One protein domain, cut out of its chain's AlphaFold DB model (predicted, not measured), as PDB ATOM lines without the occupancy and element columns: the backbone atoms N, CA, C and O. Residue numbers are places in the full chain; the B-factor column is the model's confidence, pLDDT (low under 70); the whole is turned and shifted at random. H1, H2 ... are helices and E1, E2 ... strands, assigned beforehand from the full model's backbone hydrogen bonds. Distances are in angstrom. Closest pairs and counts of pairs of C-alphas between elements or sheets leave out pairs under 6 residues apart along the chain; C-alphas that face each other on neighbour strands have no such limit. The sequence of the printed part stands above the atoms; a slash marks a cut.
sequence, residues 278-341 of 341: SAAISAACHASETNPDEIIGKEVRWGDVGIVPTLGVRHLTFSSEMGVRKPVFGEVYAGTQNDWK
ATOM      1  N   SER A 278       8.746 -45.955 -17.141       70.44
ATOM      2  CA  SER A 278       7.727 -45.639 -18.152       70.44
ATOM      3  C   SER A 278       6.688 -46.748 -18.329       70.44
ATOM      4  O   SER A 278       5.505 -46.446 -18.444       70.44
ATOM      5  N   ALA A 279       7.099 -48.019 -18.291       69.19
ATOM      6  CA  ALA A 279       6.185 -49.157 -18.404       69.19
ATOM      7  C   ALA A 279       5.193 -49.216 -17.231       69.19
ATOM      8  O   ALA A 279       4.003 -49.439 -17.436       69.19
ATOM      9  N   ALA A 280       5.663 -48.953 -16.010       71.75
ATOM     10  CA  ALA A 280       4.810 -48.935 -14.826       71.75
ATOM     11  C   ALA A 280       3.878 -47.708 -14.797       71.75
ATOM     12  O   ALA A 280       2.718 -47.840 -14.413       71.75
ATOM     13  N   ILE A 281       4.343 -46.541 -15.267       74.38
ATOM     14  CA  ILE A 281       3.487 -45.356 -15.455       74.38
ATOM     15  C   ILE A 281       2.402 -45.660 -16.495       74.38
ATOM     16  O   ILE A 281       1.231 -45.401 -16.245       74.38
ATOM     17  N   SER A 282       2.770 -46.256 -17.633       76.44
ATOM     18  CA  SER A 282       1.823 -46.636 -18.687       76.44
ATOM     19  C   SER A 282       0.760 -47.600 -18.167       76.44
ATOM     20  O   SER A 282      -0.425 -47.374 -18.396       76.44
ATOM     21  N   ALA A 283       1.168 -48.637 -17.425       75.12
ATOM     22  CA  ALA A 283       0.253 -49.607 -16.830       75.12
ATOM     23  C   ALA A 283      -0.795 -48.934 -15.924       75.12
ATOM     24  O   ALA A 283      -1.975 -49.260 -15.996       75.12
ATOM     25  N   ALA A 284      -0.374 -47.945 -15.131       77.19
ATOM     26  CA  ALA A 284      -1.238 -47.183 -14.234       77.19
ATOM     27  C   ALA A 284      -2.162 -46.168 -14.940       77.19
ATOM     28  O   ALA A 284      -3.092 -45.665 -14.311       77.19
ATOM     29  N   CYS A 285      -1.912 -45.849 -16.214       76.25
ATOM     30  CA  CYS A 285      -2.676 -44.867 -16.992       76.25
ATOM     31  C   CYS A 285      -3.745 -45.486 -17.902       76.25
ATOM     32  O   CYS A 285      -4.489 -44.739 -18.537       76.25
ATOM     33  N   HIS A 286      -3.838 -46.815 -18.004       71.69
ATOM     34  CA  HIS A 286      -4.908 -47.456 -18.768       71.69
ATOM     35  C   HIS A 286      -6.239 -47.240 -18.040       71.69
ATOM     36  O   HIS A 286      -6.590 -47.981 -17.123       71.69
ATOM     37  N   ALA A 287      -6.928 -46.151 -18.378       59.59
ATOM     38  CA  ALA A 287      -8.209 -45.770 -17.801       59.59
ATOM     39  C   ALA A 287      -9.328 -46.682 -18.315       59.59
ATOM     40  O   ALA A 287      -9.346 -47.071 -19.481       59.59
ATOM     41  N   SER A 288     -10.277 -46.995 -17.432       55.72
ATOM     42  CA  SER A 288     -11.525 -47.676 -17.794       55.72
ATOM     43  C   SER A 288     -12.559 -46.723 -18.418       55.72
ATOM     44  O   SER A 288     -13.609 -47.182 -18.864       55.72
ATOM     45  N   GLU A 289     -12.311 -45.410 -18.401       55.72
ATOM     46  CA  GLU A 289     -13.289 -44.387 -18.781       55.72
ATOM     47  C   GLU A 289     -13.278 -44.088 -20.286       55.72
ATOM     48  O   GLU A 289     -12.241 -44.043 -20.948       55.72
ATOM     49  N   THR A 290     -14.474 -43.849 -20.817       54.72
ATOM     50  CA  THR A 290     -14.804 -43.799 -22.245       54.72
ATOM     51  C   THR A 290     -14.259 -42.567 -22.987       54.72
ATOM     52  O   THR A 290     -14.330 -42.550 -24.210       54.72
ATOM     53  N   ASN A 291     -13.705 -41.557 -22.290       63.72
ATOM     54  CA  ASN A 291     -13.169 -40.324 -22.892       63.72
ATOM     55  C   ASN A 291     -11.905 -39.792 -22.167       63.72
ATOM     56  O   ASN A 291     -12.019 -39.066 -21.177       63.72
ATOM     57  N   PRO A 292     -10.685 -40.066 -22.667       65.69
ATOM     58  CA  PRO A 292      -9.436 -39.636 -22.026       65.69
ATOM     59  C   PRO A 292      -9.251 -38.109 -21.958       65.69
ATOM     60  O   PRO A 292      -8.594 -37.612 -21.044       65.69
ATOM     61  N   ASP A 293      -9.851 -37.349 -22.878       68.19
ATOM     62  CA  ASP A 293      -9.733 -35.884 -22.912       68.19
ATOM     63  C   ASP A 293     -10.437 -35.179 -21.742       68.19
ATOM     64  O   ASP A 293     -10.078 -34.053 -21.393       68.19
ATOM     65  N   GLU A 294     -11.395 -35.841 -21.089       67.06
ATOM     66  CA  GLU A 294     -12.155 -35.257 -19.981       67.06
ATOM     67  C   GLU A 294     -11.373 -35.253 -18.654       67.06
ATOM     68  O   GLU A 294     -11.594 -34.405 -17.786       67.06
ATOM     69  N   ILE A 295     -10.418 -36.176 -18.515       74.06
ATOM     70  CA  ILE A 295      -9.637 -36.405 -17.292       74.06
ATOM     71  C   ILE A 295      -8.428 -35.462 -17.220       74.06
ATOM     72  O   ILE A 295      -8.068 -34.974 -16.150       74.06
ATOM     73  N   ILE A 296      -7.809 -35.164 -18.367       75.31
ATOM     74  CA  ILE A 296      -6.515 -34.466 -18.475       75.31
ATOM     75  C   ILE A 296      -6.525 -33.077 -17.806       75.31
ATOM     76  O   ILE A 296      -5.490 -32.646 -17.290       75.31
ATOM     77  N   GLY A 297      -7.669 -32.384 -17.805       73.19
ATOM     78  CA  GLY A 297      -7.838 -31.045 -17.221       73.19
ATOM     79  C   GLY A 297      -8.407 -31.008 -15.797       73.19
ATOM     80  O   GLY A 297      -8.542 -29.920 -15.239       73.19
ATOM     81  N   LYS A 298      -8.757 -32.157 -15.206       82.06
ATOM     82  CA  LYS A 298      -9.375 -32.249 -13.872       82.06
ATOM     83  C   LYS A 298      -8.360 -32.705 -12.817       82.06
ATOM     84  O   LYS A 298      -7.239 -33.113 -13.123       82.06
ATOM     85  N   GLU A 299      -8.742 -32.609 -11.546       85.81
ATOM     86  CA  GLU A 299      -7.972 -33.222 -10.464       85.81
ATOM     87  C   GLU A 299      -8.173 -34.739 -10.489       85.81
ATOM     88  O   GLU A 299      -9.304 -35.218 -10.506       85.81
ATOM     89  N   VAL A 300      -7.075 -35.491 -10.496       86.44
ATOM     90  CA  VAL A 300      -7.087 -36.952 -10.622       86.44
ATOM     91  C   VAL A 300      -6.487 -37.614  -9.398       86.44
ATOM     92  O   VAL A 300      -5.604 -37.055  -8.739       86.44
ATOM     93  N   ARG A 301      -6.948 -38.828  -9.113       86.88
ATOM     94  CA  ARG A 301      -6.417 -39.693  -8.063       86.88
ATOM     95  C   ARG A 301      -6.135 -41.077  -8.641       86.88
ATOM     96  O   ARG A 301      -6.915 -41.578  -9.445       86.88
ATOM     97  N   TRP A 302      -5.027 -41.685  -8.227       85.12
ATOM     98  CA  TRP A 302      -4.695 -43.071  -8.546       85.12
ATOM     99  C   TRP A 302      -5.255 -44.004  -7.473       85.12
ATOM    100  O   TRP A 302      -5.018 -43.793  -6.277       85.12
ATOM    101  N   GLY A 303      -5.988 -45.035  -7.885       83.38
ATOM    102  CA  GLY A 303      -6.544 -46.017  -6.963       83.38
ATOM    103  C   GLY A 303      -7.501 -46.997  -7.629       83.38
ATOM    104  O   GLY A 303      -7.536 -47.130  -8.849       83.38
ATOM    105  N   ASP A 304      -8.261 -47.695  -6.794       84.88
ATOM    106  CA  ASP A 304      -9.254 -48.692  -7.188       84.88
ATOM    107  C   ASP A 304     -10.523 -48.007  -7.706       84.88
ATOM    108  O   ASP A 304     -11.188 -47.276  -6.961       84.88
ATOM    109  N   VAL A 305     -10.837 -48.252  -8.981       82.62
ATOM    110  CA  VAL A 305     -12.043 -47.752  -9.668       82.62
ATOM    111  C   VAL A 305     -13.167 -48.796  -9.730       82.62
ATOM    112  O   VAL A 305     -14.205 -48.559 -10.338       82.62
ATOM    113  N   GLY A 306     -13.001 -49.944  -9.072       78.44
ATOM    114  CA  GLY A 306     -13.965 -51.038  -9.079       78.44
ATOM    115  C   GLY A 306     -13.778 -52.011 -10.244       78.44
ATOM    116  O   GLY A 306     -12.714 -52.083 -10.861       78.44
ATOM    117  N   ILE A 307     -14.811 -52.825 -10.492       74.31
ATOM    118  CA  ILE A 307     -14.792 -53.882 -11.511       74.31
ATOM    119  C   ILE A 307     -15.100 -53.274 -12.872       74.31
ATOM    120  O   ILE A 307     -16.158 -52.675 -13.070       74.31
ATOM    121  N   VAL A 308     -14.194 -53.491 -13.820       69.06
ATOM    122  CA  VAL A 308     -14.378 -53.049 -15.199       69.06
ATOM    123  C   VAL A 308     -15.142 -54.131 -15.974       69.06
ATOM    124  O   VAL A 308     -14.668 -55.273 -16.028       69.06
ATOM    125  N   PRO A 309     -16.289 -53.814 -16.613       62.94
ATOM    126  CA  PRO A 309     -17.135 -54.807 -17.287       62.94
ATOM    127  C   PRO A 309     -16.424 -55.630 -18.368       62.94
ATOM    128  O   PRO A 309     -16.818 -56.759 -18.637       62.94
ATOM    129  N   THR A 310     -15.376 -55.080 -18.989       65.12
ATOM    130  CA  THR A 310     -14.618 -55.734 -20.068       65.12
ATOM    131  C   THR A 310     -13.573 -56.734 -19.575       65.12
ATOM    132  O   THR A 310     -13.168 -57.604 -20.340       65.12
ATOM    133  N   LEU A 311     -13.128 -56.623 -18.320       64.38
ATOM    134  CA  LEU A 311     -12.031 -57.419 -17.756       64.38
ATOM    135  C   LEU A 311     -12.508 -58.405 -16.681       64.38
ATOM    136  O   LEU A 311     -11.822 -59.389 -16.413       64.38
ATOM    137  N   GLY A 312     -13.665 -58.155 -16.056       67.00
ATOM    138  CA  GLY A 312     -14.220 -59.012 -15.000       67.00
ATOM    139  C   GLY A 312     -13.425 -58.998 -13.686       67.00
ATOM    140  O   GLY A 312     -13.789 -59.704 -12.749       67.00
ATOM    141  N   VAL A 313     -12.369 -58.184 -13.600       74.12
ATOM    142  CA  VAL A 313     -11.519 -57.981 -12.418       74.12
ATOM    143  C   VAL A 313     -11.518 -56.507 -12.004       74.12
ATOM    144  O   VAL A 313     -11.940 -55.631 -12.770       74.12
ATOM    145  N   ARG A 314     -11.076 -56.224 -10.772       77.25
ATOM    146  CA  ARG A 314     -10.888 -54.846 -10.300       77.25
ATOM    147  C   ARG A 314      -9.726 -54.194 -11.038       77.25
ATOM    148  O   ARG A 314      -8.796 -54.883 -11.440       77.25
ATOM    149  N   HIS A 315      -9.755 -52.873 -11.191       79.38
ATOM    150  CA  HIS A 315      -8.708 -52.154 -11.918       79.38
ATOM    151  C   HIS A 315      -8.146 -50.980 -11.114       79.38
ATOM    152  O   HIS A 315      -8.881 -50.278 -10.419       79.38
ATOM    153  N   LEU A 316      -6.829 -50.773 -11.215       79.94
ATOM    154  CA  LEU A 316      -6.125 -49.638 -10.614       79.94
ATOM    155  C   LEU A 316      -5.741 -48.650 -11.707       79.94
ATOM    156  O   LEU A 316      -4.947 -48.976 -12.589       79.94
ATOM    157  N   THR A 317      -6.277 -47.436 -11.648       82.75
ATOM    158  CA  THR A 317      -5.999 -46.420 -12.666       82.75
ATOM    159  C   THR A 317      -6.194 -45.006 -12.130       82.75
ATOM    160  O   THR A 317      -6.660 -44.808 -11.004       82.75
ATOM    161  N   PHE A 318      -5.797 -44.010 -12.919       82.88
ATOM    162  CA  PHE A 318      -6.137 -42.616 -12.651       82.88
ATOM    163  C   PHE A 318      -7.586 -42.337 -13.050       82.88
ATOM    164  O   PHE A 318      -7.976 -42.589 -14.187       82.88
ATOM    165  N   SER A 319      -8.357 -41.754 -12.135       82.94
ATOM    166  CA  SER A 319      -9.703 -41.252 -12.419       82.94
ATOM    167  C   SER A 319      -9.926 -39.895 -11.748       82.94
ATOM    168  O   SER A 319      -9.280 -39.553 -10.751       82.94
ATOM    169  N   SER A 320     -10.820 -39.103 -12.343       84.06
ATOM    170  CA  SER A 320     -11.291 -37.830 -11.786       84.06
ATOM    171  C   SER A 320     -12.507 -37.994 -10.866       84.06
ATOM    172  O   SER A 320     -12.917 -37.043 -10.201       84.06
ATOM    173  N   GLU A 321     -13.077 -39.200 -10.786       81.44
ATOM    174  CA  GLU A 321     -14.247 -39.471  -9.962       81.44
ATOM    175  C   GLU A 321     -13.925 -39.426  -8.460       81.44
ATOM    176  O   GLU A 321     -12.854 -39.817  -7.989       81.44
ATOM    177  N   MET A 322     -14.904 -38.997  -7.664       73.94
ATOM    178  CA  MET A 322     -14.813 -39.010  -6.196       73.94
ATOM    179  C   MET A 322     -14.849 -40.433  -5.608       73.94
ATOM    180  O   MET A 322     -14.526 -40.623  -4.437       73.94
ATOM    181  N   GLY A 323     -15.232 -41.436  -6.408       77.38
ATOM    182  CA  GLY A 323     -15.383 -42.833  -5.996       77.38
ATOM    183  C   GLY A 323     -14.082 -43.631  -5.872       77.38
ATOM    184  O   GLY A 323     -14.146 -44.769  -5.413       77.38
ATOM    185  N   VAL A 324     -12.925 -43.061  -6.237       81.25
ATOM    186  CA  VAL A 324     -11.624 -43.756  -6.233       81.25
ATOM    187  C   VAL A 324     -11.231 -44.190  -4.819       81.25
ATOM    188  O   VAL A 324     -11.010 -43.361  -3.925       81.25
ATOM    189  N   ARG A 325     -11.116 -45.507  -4.611       81.69
ATOM    190  CA  ARG A 325     -10.783 -46.118  -3.314       81.69
ATOM    191  C   ARG A 325      -9.312 -46.506  -3.239       81.69
ATOM    192  O   ARG A 325      -8.593 -46.546  -4.233       81.69
ATOM    193  N   LYS A 326      -8.848 -46.793  -2.023       82.44
ATOM    194  CA  LYS A 326      -7.531 -47.405  -1.830       82.44
ATOM    195  C   LYS A 326      -7.557 -48.864  -2.321       82.44
ATOM    196  O   LYS A 326      -8.611 -49.494  -2.199       82.44
ATOM    197  N   PRO A 327      -6.427 -49.406  -2.812       80.06
ATOM    198  CA  PRO A 327      -6.302 -50.833  -3.088       80.06
ATOM    199  C   PRO A 327      -6.632 -51.659  -1.839       80.06
ATOM    200  O   PRO A 327      -6.221 -51.311  -0.729       80.06
ATOM    201  N   VAL A 328      -7.378 -52.743  -2.018       78.00
ATOM    202  CA  VAL A 328      -7.809 -53.650  -0.954       78.00
ATOM    203  C   VAL A 328      -6.905 -54.875  -0.961       78.00
ATOM    204  O   VAL A 328      -6.668 -55.490  -1.999       78.00
ATOM    205  N   PHE A 329      -6.371 -55.229   0.204       76.06
ATOM    206  CA  PHE A 329      -5.497 -56.388   0.334       76.06
ATOM    207  C   PHE A 329      -6.277 -57.689   0.085       76.06
ATOM    208  O   PHE A 329      -7.340 -57.882   0.666       76.06
ATOM    209  N   GLY A 330      -5.734 -58.580  -0.752       71.75
ATOM    210  CA  GLY A 330      -6.345 -59.873  -1.093       71.75
ATOM    211  C   GLY A 330      -7.217 -59.879  -2.356       71.75
ATOM    212  O   GLY A 330      -7.633 -60.950  -2.783       71.75
ATOM    213  N   GLU A 331      -7.454 -58.721  -2.975       77.69
ATOM    214  CA  GLU A 331      -8.213 -58.599  -4.228       77.69
ATOM    215  C   GLU A 331      -7.320 -58.731  -5.478       77.69
ATOM    216  O   GLU A 331      -6.121 -58.435  -5.444       77.69
ATOM    217  N   VAL A 332      -7.915 -59.146  -6.603       75.00
ATOM    218  CA  VAL A 332      -7.220 -59.317  -7.893       75.00
ATOM    219  C   VAL A 332      -7.413 -58.080  -8.770       75.00
ATOM    220  O   VAL A 332      -8.542 -57.698  -9.077       75.00
ATOM    221  N   TYR A 333      -6.294 -57.481  -9.191       72.25
ATOM    222  CA  TYR A 333      -6.256 -56.198  -9.908       72.25
ATOM    223  C   TYR A 333      -5.725 -56.276 -11.352       72.25
ATOM    224  O   TYR A 333      -5.612 -55.251 -12.023       72.25
ATOM    225  N   ALA A 334      -5.338 -57.467 -11.826       67.69
ATOM    226  CA  ALA A 334      -4.791 -57.675 -13.167       67.69
ATOM    227  C   ALA A 334      -4.972 -59.128 -13.646       67.69
ATOM    228  O   ALA A 334      -4.971 -60.053 -12.833       67.69
ATOM    229  N   GLY A 335      -5.069 -59.311 -14.968       55.75
ATOM    230  CA  GLY A 335      -5.251 -60.605 -15.645       55.75
ATOM    231  C   GLY A 335      -6.602 -60.709 -16.355       55.75
ATOM    232  O   GLY A 335      -7.551 -60.018 -15.988       55.75
ATOM    233  N   THR A 336      -6.696 -61.551 -17.388       52.97
ATOM    234  CA  THR A 336      -7.997 -61.882 -17.987       52.97
ATOM    235  C   THR A 336      -8.599 -63.065 -17.238       52.97
ATOM    236  O   THR A 336      -7.875 -63.945 -16.777       52.97
ATOM    237  N   GLN A 337      -9.926 -63.125 -17.103       48.28
ATOM    238  CA  GLN A 337     -10.596 -64.239 -16.411       48.28
ATOM    239  C   GLN A 337     -10.244 -65.624 -17.009       48.28
ATOM    240  O   GLN A 337     -10.386 -66.641 -16.336       48.28
ATOM    241  N   ASN A 338      -9.734 -65.665 -18.245       51.59
ATOM    242  CA  ASN A 338      -9.296 -66.884 -18.925       51.59
ATOM    243  C   ASN A 338      -7.963 -67.461 -18.412       51.59
ATOM    244  O   ASN A 338      -7.674 -68.615 -18.718       51.59
ATOM    245  N   ASP A 339      -7.184 -66.712 -17.627       49.19
ATOM    246  CA  ASP A 339      -5.859 -67.133 -17.141       49.19
ATOM    247  C   ASP A 339      -5.908 -67.901 -15.798       49.19
ATOM    248  O   ASP A 339      -4.869 -68.273 -15.260       49.19
ATOM    249  N   TRP A 340      -7.108 -68.145 -15.247       47.69
ATOM    250  CA  TRP A 340      -7.316 -68.683 -13.891       47.69
ATOM    251  C   TRP A 340      -8.045 -70.040 -13.834       47.69
ATOM    252  O   TRP A 340      -8.690 -70.341 -12.827       47.69
ATOM    253  N   LYS A 341      -7.981 -70.853 -14.896       40.69
ATOM    254  CA  LYS A 341      -8.468 -72.243 -14.852       40.69
ATOM    255  C   LYS A 341      -7.399 -73.228 -14.412       40.69
ATOM    256  O   LYS A 341      -6.294 -73.181 -14.993       40.69
TER     257      LYS A 341
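What this domain is: This is residues 278 to 341 of the 341 residues of an uncharacterized protein of Tuber borchii (UniProt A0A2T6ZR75). With little regular structure, this is a hairpin of strands E1 and E2, with one end of helix H1 packed near E2, short helix H2 near the end of E2, and a long unnamed stretch, residues 320 to 341, running back past the hairpin. The 64 printed residues, in order H1, H2, E1, E2, hold 25 in named elements, mixed helices and strands. The antiparallel sheet is E1 - E2; the whole is compact, radius of gyration of the C-alphas 12.2 A, but elongated, spanning 41 by 24 by 20 A.

Where its parts are: H1, residues 278 to 285, begins at C-alpha 278 (7.727, -45.639, -18.152) and is 10.5 A long. H2 is residues 292 to 295, 5.7 A. E1, residues 301 to 307, is 16.8 A; E2, residues 314 to 319, is 13.8 A and ends at C-alpha 319 (-9.703, -41.252, -12.419).

How they stand to each other: E1 and E2 form a hairpin at 145 degrees, with N 303 and O 317 3.2 A apart, within hydrogen-bond range. The closest C-alphas of H1 and E2, Ala 284 and Thr 317, are 5.1 A apart; those of H2 and E2, Ile 295 and Ser 319, 6.9 A. H1 and H2 are apart. In H1 every O i to N i+4 pair is within range; H2 is too short for one.

The domain as a whole: The farthest C-alphas, Gly 297 and Lys 341, are 41.3 A apart. The printed part has no cut and no long link between named elements. Mean pLDDT of the printed part is 71.9; residues 279, 287 to 294, 308 to 312 and 334 to 341 are under 70.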